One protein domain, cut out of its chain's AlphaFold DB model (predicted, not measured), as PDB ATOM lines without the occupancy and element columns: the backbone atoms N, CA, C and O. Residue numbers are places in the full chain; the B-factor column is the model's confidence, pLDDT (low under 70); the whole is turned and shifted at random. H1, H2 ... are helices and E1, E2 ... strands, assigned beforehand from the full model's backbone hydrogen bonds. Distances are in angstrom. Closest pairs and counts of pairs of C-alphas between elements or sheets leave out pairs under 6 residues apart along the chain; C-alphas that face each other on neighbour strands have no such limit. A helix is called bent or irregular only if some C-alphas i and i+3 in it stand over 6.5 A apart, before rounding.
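Overview. This is residues 41 to 91 and 192 to 211 of the 224 residues of the protein "FAD dependent oxidoreductase" of Streptomyces sp. 67 (UniProt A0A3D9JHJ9). A small, loosely formed sandwich: the hairpin E1 and E2 is partly face to face with a sheet of three strands, E3, E5 and E4, their strands crossed at 51 degrees. H1 packs beside the E3 edge on one face of that larger sheet, and residues 82 to 91 fold back past H1. The printed part has 71 residues in the order E1, E2, E3, H1, E4, E5; the larger sheet runs E3 E5 E4 and is mixed, and the class is mixed, helices and strands. It is compact, with a radius of gyration of the C-alphas of 12.2 A and spans of 37 by 26 by 21 A.

Arrangement. E1, residues 52 to 56, and E2, residues 59 to 63, form an antiparallel hairpin, with N 54 and O 61 within hydrogen-bond range at 2.8 A. E3, residues 65 to 69, is parallel to E5, residues 203 to 209, with N 67 and O 204 at 3.2 A. E2 touches E5, closest at the C-alphas of Ala 63 and Ser 203, 5.4 A. H1, residues 71 to 81, is on the larger sheet at a height of 6.0 A, over none of its strands. Its closest C-alphas to E3 are Ser 74 and Val 68, 6.4 A. H1 has 4 of 7 O i to N i+4 pairs within hydrogen-bond range. E4, residues 194 to 200, and E5 form an antiparallel hairpin, with N 196 and O 207 at 2.8 A.

Along the chain. E1 begins at C-alpha 52 (-21.949, 43.117, -11.734). H1 is 15.4 A long and irregular: C-alphas 72 and 75 are 7.4 A apart. E4 is 18.5 A long. E5, 18.1 A long, ends at C-alpha 209 (-6.554, 27.895, -19.087).

Size, cuts and confidence. The C-alphas farthest apart, of Gly 48 and Trp 211, are 39.0 A apart. Residues 92 to 191 are not printed; C-alphas 91 and 192 are 19.2 A apart across this cut. The links printed whole are tight. The pLDDT is under 70 at residues 41 to 49 and 192 to 211.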
ATOM      1  N   SER A  41      -7.586  42.305  -7.109       55.62
ATOM      2  CA  SER A  41      -8.567  42.766  -6.132       55.62
ATOM      3  C   SER A  41      -9.893  42.936  -6.851       55.62
ATOM      4  O   SER A  41     -10.018  43.840  -7.674       55.62
ATOM      5  N   ILE A  42     -10.849  42.064  -6.562       59.81
ATOM      6  CA  ILE A  42     -12.188  42.152  -7.127       59.81
ATOM      7  C   ILE A  42     -13.080  42.746  -6.051       59.81
ATOM      8  O   ILE A  42     -13.186  42.199  -4.957       59.81
ATOM      9  N   SER A  43     -13.666  43.893  -6.363       59.34
ATOM     10  CA  SER A  43     -14.717  44.526  -5.578       59.34
ATOM     11  C   SER A  43     -15.981  44.504  -6.416       59.34
ATOM     12  O   SER A  43     -15.943  44.968  -7.559       59.34
ATOM     13  N   THR A  44     -17.074  44.001  -5.858       63.12
ATOM     14  CA  THR A  44     -18.394  44.126  -6.462       63.12
ATOM     15  C   THR A  44     -19.115  45.327  -5.879       63.12
ATOM     16  O   THR A  44     -19.127  45.556  -4.674       63.12
ATOM     17  N   SER A  45     -19.723  46.119  -6.756       55.53
ATOM     18  CA  SER A  45     -20.768  47.055  -6.367       55.53
ATOM     19  C   SER A  45     -22.044  46.619  -7.072       55.53
ATOM     20  O   SER A  45     -22.107  46.525  -8.298       55.53
ATOM     21  N   ARG A  46     -23.061  46.264  -6.285       61.03
ATOM     22  CA  ARG A  46     -24.381  45.913  -6.805       61.03
ATOM     23  C   ARG A  46     -25.167  47.210  -6.951       61.03
ATOM     24  O   ARG A  46     -25.801  47.669  -6.007       61.03
ATOM     25  N   HIS A  47     -25.065  47.851  -8.109       50.91
ATOM     26  CA  HIS A  47     -25.771  49.106  -8.351       50.91
ATOM     27  C   HIS A  47     -27.172  48.814  -8.892       50.91
ATOM     28  O   HIS A  47     -27.293  48.481 -10.062       50.91
ATOM     29  N   GLY A  48     -28.203  48.885  -8.040       56.34
ATOM     30  CA  GLY A  48     -29.609  49.164  -8.402       56.34
ATOM     31  C   GLY A  48     -30.310  48.342  -9.501       56.34
ATOM     32  O   GLY A  48     -31.440  48.666  -9.841       56.34
ATOM     33  N   GLY A  49     -29.688  47.307 -10.065       61.38
ATOM     34  CA  GLY A  49     -30.217  46.531 -11.183       61.38
ATOM     35  C   GLY A  49     -29.150  45.612 -11.773       61.38
ATOM     36  O   GLY A  49     -28.184  46.104 -12.339       61.38
ATOM     37  N   HIS A  50     -29.332  44.297 -11.583       70.38
ATOM     38  CA  HIS A  50     -28.735  43.100 -12.225       70.38
ATOM     39  C   HIS A  50     -27.339  43.151 -12.893       70.38
ATOM     40  O   HIS A  50     -27.018  42.273 -13.686       70.38
ATOM     41  N   THR A  51     -26.497  44.129 -12.592       83.44
ATOM     42  CA  THR A  51     -25.206  44.339 -13.243       83.44
ATOM     43  C   THR A  51     -24.115  44.176 -12.203       83.44
ATOM     44  O   THR A  51     -24.131  44.822 -11.155       83.44
ATOM     45  N   TYR A  52     -23.163  43.307 -12.506       83.50
ATOM     46  CA  TYR A  52     -21.949  43.117 -11.734       83.50
ATOM     47  C   TYR A  52     -20.874  44.062 -12.261       83.50
ATOM     48  O   TYR A  52     -20.622  44.098 -13.466       83.50
ATOM     49  N   GLU A  53     -20.217  44.802 -11.369       88.38
ATOM     50  CA  GLU A  53     -18.961  45.495 -11.665       88.38
ATOM     51  C   GLU A  53     -17.798  44.680 -11.086       88.38
ATOM     52  O   GLU A  53     -17.781  44.375  -9.897       88.38
ATOM     53  N   LEU A  54     -16.826  44.323 -11.923       86.81
ATOM     54  CA  LEU A  54     -15.593  43.643 -11.549       86.81
ATOM     55  C   LEU A  54     -14.431  44.613 -11.734       86.81
ATOM     56  O   LEU A  54     -14.140  45.053 -12.847       86.81
ATOM     57  N   SER A  55     -13.740  44.932 -10.646       87.00
ATOM     58  CA  SER A  55     -12.481  45.673 -10.721       87.00
ATOM     59  C   SER A  55     -11.307  44.708 -10.875       87.00
ATOM     60  O   SER A  55     -11.228  43.691 -10.192       87.00
ATOM     61  N   THR A  56     -10.388  45.015 -11.783       85.81
ATOM     62  CA  THR A  56      -9.118  44.301 -11.955       85.81
ATOM     63  C   THR A  56      -7.990  45.317 -12.125       85.81
ATOM     64  O   THR A  56      -8.235  46.510 -12.299       85.81
ATOM     65  N   ARG A  57      -6.732  44.862 -12.172       82.00
ATOM     66  CA  ARG A  57      -5.603  45.755 -12.496       82.00
ATOM     67  C   ARG A  57      -5.671  46.346 -13.911       82.00
ATOM     68  O   ARG A  57      -5.014  47.343 -14.168       82.00
ATOM     69  N   LYS A  58      -6.433  45.727 -14.821       87.00
ATOM     70  CA  LYS A  58      -6.609  46.189 -16.208       87.00
ATOM     71  C   LYS A  58      -7.763  47.184 -16.369       87.00
ATOM     72  O   LYS A  58      -7.980  47.672 -17.469       87.00
ATOM     73  N   GLY A  59      -8.504  47.469 -15.297       89.38
ATOM     74  CA  GLY A  59      -9.662  48.355 -15.320       89.38
ATOM     75  C   GLY A  59     -10.910  47.712 -14.723       89.38
ATOM     76  O   GLY A  59     -10.855  46.639 -14.111       89.38
ATOM     77  N   LYS A  60     -12.033  48.409 -14.897       89.25
ATOM     78  CA  LYS A  60     -13.357  48.005 -14.423       89.25
ATOM     79  C   LYS A  60     -14.171  47.418 -15.566       89.25
ATOM     80  O   LYS A  60     -14.204  47.983 -16.654       89.25
ATOM     81  N   PHE A  61     -14.861  46.321 -15.291       88.75
ATOM     82  CA  PHE A  61     -15.703  45.613 -16.246       88.75
ATOM     83  C   PHE A  61     -17.113  45.512 -15.688       88.75
ATOM     84  O   PHE A  61     -17.279  45.198 -14.513       88.75
ATOM     85  N   ARG A  62     -18.123  45.774 -16.515       89.00
ATOM     86  CA  ARG A  62     -19.534  45.653 -16.138       89.00
ATOM     87  C   ARG A  62     -20.211  44.609 -17.007       89.00
ATOM     88  O   ARG A  62     -19.998  44.598 -18.216       89.00
ATOM     89  N   ALA A  63     -21.017  43.752 -16.396       87.50
ATOM     90  CA  ALA A  63     -21.754  42.711 -17.102       87.50
ATOM     91  C   ALA A  63     -23.045  42.352 -16.374       87.50
ATOM     92  O   ALA A  63     -23.100  42.381 -15.146       87.50
ATOM     93  N   ALA A  64     -24.070  41.955 -17.127       87.25
ATOM     94  CA  ALA A  64     -25.312  41.449 -16.542       87.25
ATOM     95  C   ALA A  64     -25.125  40.051 -15.921       87.25
ATOM     96  O   ALA A  64     -25.881  39.632 -15.047       87.25
ATOM     97  N   ARG A  65     -24.111  39.310 -16.385       87.06
ATOM     98  CA  ARG A  65     -23.774  37.966 -15.911       87.06
ATOM     99  C   ARG A  65     -22.269  37.805 -15.762       87.06
ATOM    100  O   ARG A  65     -21.496  38.266 -16.603       87.06
ATOM    101  N   VAL A  66     -21.880  37.104 -14.703       87.44
ATOM    102  CA  VAL A  66     -20.495  36.737 -14.410       87.44
ATOM    103  C   VAL A  66     -20.428  35.230 -14.241       87.44
ATOM    104  O   VAL A  66     -21.198  34.661 -13.470       87.44
ATOM    105  N   VAL A  67     -19.500  34.593 -14.952       91.06
ATOM    106  CA  VAL A  67     -19.191  33.170 -14.783       91.06
ATOM    107  C   VAL A  67     -17.869  33.044 -14.038       91.06
ATOM    108  O   VAL A  67     -16.834  33.532 -14.499       91.06
ATOM    109  N   VAL A  68     -17.899  32.370 -12.889       89.06
ATOM    110  CA  VAL A  68     -16.696  32.030 -12.126       89.06
ATOM    111  C   VAL A  68     -16.196  30.658 -12.582       89.06
ATOM    112  O   VAL A  68     -16.760  29.640 -12.201       89.06
ATOM    113  N   ALA A  69     -15.126  30.633 -13.380       92.44
ATOM    114  CA  ALA A  69     -14.426  29.408 -13.783       92.44
ATOM    115  C   ALA A  69     -12.954  29.437 -13.322       92.44
ATOM    116  O   ALA A  69     -12.022  29.162 -14.075       92.44
ATOM    117  N   ALA A  70     -12.747  29.778 -12.044       90.31
ATOM    118  CA  ALA A  70     -11.425  29.945 -11.430       90.31
ATOM    119  C   ALA A  70     -10.840  28.643 -10.833       90.31
ATOM    120  O   ALA A  70      -9.847  28.684 -10.100       90.31
ATOM    121  N   GLY A  71     -11.449  27.485 -11.113       91.75
ATOM    122  CA  GLY A  71     -11.009  26.185 -10.596       91.75
ATOM    123  C   GLY A  71     -10.947  26.165  -9.065       91.75
ATOM    124  O   GLY A  71     -11.895  26.583  -8.399       91.75
ATOM    125  N   ALA A  72      -9.811  25.742  -8.505       91.25
ATOM    126  CA  ALA A  72      -9.579  25.671  -7.058       91.25
ATOM    127  C   ALA A  72      -9.716  27.026  -6.324       91.25
ATOM    128  O   ALA A  72      -9.952  27.054  -5.121       91.25
ATOM    129  N   TRP A  73      -9.613  28.155  -7.034       91.12
ATOM    130  CA  TRP A  73      -9.761  29.501  -6.463       91.12
ATOM    131  C   TRP A  73     -11.205  30.027  -6.477       91.12
ATOM    132  O   TRP A  73     -11.442  31.162  -6.062       91.12
ATOM    133  N   SER A  74     -12.175  29.232  -6.944       91.56
ATOM    134  CA  SER A  74     -13.565  29.680  -7.109       91.56
ATOM    135  C   SER A  74     -14.213  30.101  -5.791       91.56
ATOM    136  O   SER A  74     -14.817  31.169  -5.756       91.56
ATOM    137  N   ASN A  75     -14.022  29.351  -4.697       90.50
ATOM    138  CA  ASN A  75     -14.580  29.729  -3.389       90.50
ATOM    139  C   ASN A  75     -14.019  31.076  -2.919       90.50
ATOM    140  O   ASN A  75     -14.775  32.001  -2.659       90.50
ATOM    141  N   ALA A  76     -12.690  31.232  -2.926       88.69
ATOM    142  CA  ALA A  76     -12.034  32.467  -2.493       88.69
ATOM    143  C   ALA A  76     -12.441  33.694  -3.330       88.69
ATOM    144  O   ALA A  76     -12.370  34.830  -2.856       88.69
ATOM    145  N   LEU A  77     -12.820  33.476  -4.592       88.88
ATOM    146  CA  LEU A  77     -13.374  34.515  -5.447       88.88
ATOM    147  C   LEU A  77     -14.832  34.830  -5.078       88.88
ATOM    148  O   LEU A  77     -15.174  36.002  -4.927       88.88
ATOM    149  N   LEU A  78     -15.670  33.807  -4.910       90.12
ATOM    150  CA  LEU A  78     -17.079  33.957  -4.545       90.12
ATOM    151  C   LEU A  78     -17.253  34.618  -3.176       90.12
ATOM    152  O   LEU A  78     -18.031  35.562  -3.084       90.12
ATOM    153  N   ASP A  79     -16.438  34.257  -2.184       89.56
ATOM    154  CA  ASP A  79     -16.423  34.872  -0.848       89.56
ATOM    155  C   ASP A  79     -16.237  36.400  -0.893       89.56
ATOM    156  O   ASP A  79     -16.646  37.118   0.015       89.56
ATOM    157  N   ARG A  80     -15.596  36.925  -1.945       86.88
ATOM    158  CA  ARG A  80     -15.374  38.369  -2.124       86.88
ATOM    159  C   ARG A  80     -16.435  39.042  -2.980       86.88
ATOM    160  O   ARG A  80     -16.707  40.223  -2.795       86.88
ATOM    161  N   VAL A  81     -16.944  38.326  -3.978       84.56
ATOM    162  CA  VAL A  81     -17.787  38.883  -5.045       84.56
ATOM    163  C   VAL A  81     -19.263  38.784  -4.686       84.56
ATOM    164  O   VAL A  81     -20.025  39.693  -5.018       84.56
ATOM    165  N   ALA A  82     -19.652  37.692  -4.037       87.00
ATOM    166  CA  ALA A  82     -21.027  37.374  -3.691       87.00
ATOM    167  C   ALA A  82     -21.059  36.384  -2.502       87.00
ATOM    168  O   ALA A  82     -21.433  35.221  -2.689       87.00
ATOM    169  N   PRO A  83     -20.627  36.809  -1.293       88.62
ATOM    170  CA  PRO A  83     -20.570  35.952  -0.101       88.62
ATOM    171  C   PRO A  83     -21.935  35.398   0.332       88.62
ATOM    172  O   PRO A  83     -22.001  34.457   1.115       88.62
ATOM    173  N   GLU A  84     -23.032  35.976  -0.156       88.38
ATOM    174  CA  GLU A  84     -24.395  35.513   0.094       88.38
ATOM    175  C   GLU A  84     -24.795  34.284  -0.738       88.38
ATOM    176  O   GLU A  84     -25.827  33.666  -0.463       88.38
ATOM    177  N   LEU A  85     -24.027  33.936  -1.777       88.38
ATOM    178  CA  LEU A  85     -24.341  32.794  -2.628       88.38
ATOM    179  C   LEU A  85     -24.004  31.486  -1.914       88.38
ATOM    180  O   LEU A  85     -22.843  31.152  -1.691       88.38
ATOM    181  N   SER A  86     -25.040  30.698  -1.637       90.25
ATOM    182  CA  SER A  86     -24.882  29.321  -1.180       90.25
ATOM    183  C   SER A  86     -24.462  28.436  -2.356       90.25
ATOM    184  O   SER A  86     -25.286  28.050  -3.187       90.25
ATOM    185  N   VAL A  87     -23.163  28.152  -2.453       89.69
ATOM    186  CA  VAL A  87     -22.584  27.217  -3.426       89.69
ATOM    187  C   VAL A  87     -21.943  26.035  -2.702       89.69
ATOM    188  O   VAL A  87     -21.435  26.177  -1.590       89.69
ATOM    189  N   LEU A  88     -21.928  24.863  -3.341       90.31
ATOM    190  CA  LEU A  88     -21.127  23.746  -2.842       90.31
ATOM    191  C   LEU A  88     -19.636  24.125  -2.908       90.31
ATOM    192  O   LEU A  88     -19.176  24.552  -3.972       90.31
ATOM    193  N   PRO A  89     -18.874  23.979  -1.809       86.19
ATOM    194  CA  PRO A  89     -17.486  24.408  -1.778       86.19
ATOM    195  C   PRO A  89     -16.626  23.536  -2.694       86.19
ATOM    196  O   PRO A  89     -16.638  22.308  -2.620       86.19
ATOM    197  N   VAL A  90     -15.809  24.183  -3.521       89.12
ATOM    198  CA  VAL A  90     -14.724  23.526  -4.252       89.12
ATOM    199  C   VAL A  90     -13.610  23.167  -3.269       89.12
ATOM    200  O   VAL A  90     -13.013  24.053  -2.660       89.12
ATOM    201  N   VAL A  91     -13.314  21.878  -3.114       88.31
ATOM    202  CA  VAL A  91     -12.166  21.413  -2.324       88.31
ATOM    203  C   VAL A  91     -10.931  21.405  -3.220       88.31
ATOM    204  O   VAL A  91     -10.940  20.806  -4.295       88.31
ATOM    205  N   LEU A 192       0.953  26.339 -14.467       27.53
ATOM    206  CA  LEU A 192       0.561  27.400 -15.382       27.53
ATOM    207  C   LEU A 192      -0.950  27.518 -15.289       27.53
ATOM    208  O   LEU A 192      -1.674  26.729 -15.881       27.53
ATOM    209  N   SER A 193      -1.398  28.496 -14.515       29.58
ATOM    210  CA  SER A 193      -2.798  28.877 -14.410       29.58
ATOM    211  C   SER A 193      -2.924  30.257 -15.044       29.58
ATOM    212  O   SER A 193      -2.435  31.239 -14.484       29.58
ATOM    213  N   PHE A 194      -3.504  30.338 -16.241       30.94
ATOM    214  CA  PHE A 194      -3.772  31.608 -16.914       30.94
ATOM    215  C   PHE A 194      -5.218  32.002 -16.682       30.94
ATOM    216  O   PHE A 194      -6.106  31.215 -16.966       30.94
ATOM    217  N   VAL A 195      -5.459  33.220 -16.204       35.06
ATOM    218  CA  VAL A 195      -6.806  33.793 -16.156       35.06
ATOM    219  C   VAL A 195      -7.038  34.540 -17.467       35.06
ATOM    220  O   VAL A 195      -6.486  35.625 -17.666       35.06
ATOM    221  N   HIS A 196      -7.829  33.958 -18.363       39.28
ATOM    222  CA  HIS A 196      -8.339  34.640 -19.545       39.28
ATOM    223  C   HIS A 196      -9.660  35.325 -19.200       39.28
ATOM    224  O   HIS A 196     -10.581  34.713 -18.663       39.28
ATOM    225  N   LEU A 197      -9.725  36.625 -19.486       39.19
ATOM    226  CA  LEU A 197     -10.950  37.407 -19.399       39.19
ATOM    227  C   LEU A 197     -11.534  37.491 -20.809       39.19
ATOM    228  O   LEU A 197     -10.985  38.205 -21.647       39.19
ATOM    229  N   LEU A 198     -12.617  36.764 -21.066       43.84
ATOM    230  CA  LEU A 198     -13.372  36.872 -22.310       43.84
ATOM    231  C   LEU A 198     -14.628  37.703 -22.040       43.84
ATOM    232  O   LEU A 198     -15.405  37.393 -21.138       43.84
ATOM    233  N   VAL A 199     -14.831  38.762 -22.819       40.06
ATOM    234  CA  VAL A 199     -16.062  39.559 -22.781       40.06
ATOM    235  C   VAL A 199     -16.778  39.367 -24.109       40.06
ATOM    236  O   VAL A 199     -16.255  39.759 -25.147       40.06
ATOM    237  N   SER A 200     -17.956  38.745 -24.086       47.06
ATOM    238  CA  SER A 200     -18.782  38.534 -25.281       47.06
ATOM    239  C   SER A 200     -20.260  38.679 -24.925       47.06
ATOM    240  O   SER A 200     -20.716  38.142 -23.913       47.06
ATOM    241  N   GLY A 201     -21.008  39.457 -25.715       48.88
ATOM    242  CA  GLY A 201     -22.466  39.588 -25.579       48.88
ATOM    243  C   GLY A 201     -22.970  40.072 -24.209       48.88
ATOM    244  O   GLY A 201     -24.009  39.611 -23.747       48.88
ATOM    245  N   GLY A 202     -22.229  40.944 -23.512       53.06
ATOM    246  CA  GLY A 202     -22.614  41.445 -22.180       53.06
ATOM    247  C   GLY A 202     -22.367  40.470 -21.018       53.06
ATOM    248  O   GLY A 202     -22.797  40.734 -19.893       53.06
ATOM    249  N   SER A 203     -21.665  39.364 -21.280       41.44
ATOM    250  CA  SER A 203     -21.191  38.413 -20.272       41.44
ATOM    251  C   SER A 203     -19.672  38.500 -20.131       41.44
ATOM    252  O   SER A 203     -18.957  38.683 -21.118       41.44
ATOM    253  N   VAL A 204     -19.184  38.366 -18.896       47.88
ATOM    254  CA  VAL A 204     -17.752  38.257 -18.589       47.88
ATOM    255  C   VAL A 204     -17.460  36.822 -18.160       47.88
ATOM    256  O   VAL A 204     -18.004  36.340 -17.163       47.88
ATOM    257  N   PHE A 205     -16.589  36.154 -18.910       41.84
ATOM    258  CA  PHE A 205     -16.072  34.829 -18.598       41.84
ATOM    259  C   PHE A 205     -14.652  34.965 -18.063       41.84
ATOM    260  O   PHE A 205     -13.802  35.622 -18.670       41.84
ATOM    261  N   LEU A 206     -14.410  34.348 -16.912       44.09
ATOM    262  CA  LEU A 206     -13.092  34.251 -16.309       44.09
ATOM    263  C   LEU A 206     -12.643  32.795 -16.428       44.09
ATOM    264  O   LEU A 206     -12.961  31.983 -15.566       44.09
ATOM    265  N   GLU A 207     -11.980  32.455 -17.528       35.50
ATOM    266  CA  GLU A 207     -11.566  31.084 -17.829       35.50
ATOM    267  C   GLU A 207     -10.132  30.847 -17.354       35.50
ATOM    268  O   GLU A 207      -9.218  31.606 -17.688       35.50
ATOM    269  N   LEU A 208      -9.926  29.791 -16.564       33.28
ATOM    270  CA  LEU A 208      -8.595  29.349 -16.176       33.28
ATOM    271  C   LEU A 208      -8.054  28.342 -17.204       33.28
ATOM    272  O   LEU A 208      -8.376  27.159 -17.141       33.28
ATOM    273  N   ALA A 209      -7.207  28.788 -18.131       34.53
ATOM    274  CA  ALA A 209      -6.554  27.895 -19.087       34.53
ATOM    275  C   ALA A 209      -5.228  27.370 -18.511       34.53
ATOM    276  O   ALA A 209      -4.348  28.148 -18.129       34.53
ATOM    277  N   VAL A 210      -5.059  26.045 -18.477       32.19
ATOM    278  CA  VAL A 210      -3.789  25.391 -18.127       32.19
ATOM    279  C   VAL A 210      -3.051  25.045 -19.416       32.19
ATOM    280  O   VAL A 210      -3.467  24.164 -20.165       32.19
ATOM    281  N   TRP A 211      -1.956  25.755 -19.695       27.16
ATOM    282  CA  TRP A 211      -1.147  25.549 -20.903       27.16
ATOM    283  C   TRP A 211       0.093  24.696 -20.625       27.16
ATOM    284  O   TRP A 211       0.783  24.869 -19.620       27.16
TER     285      TRP A 211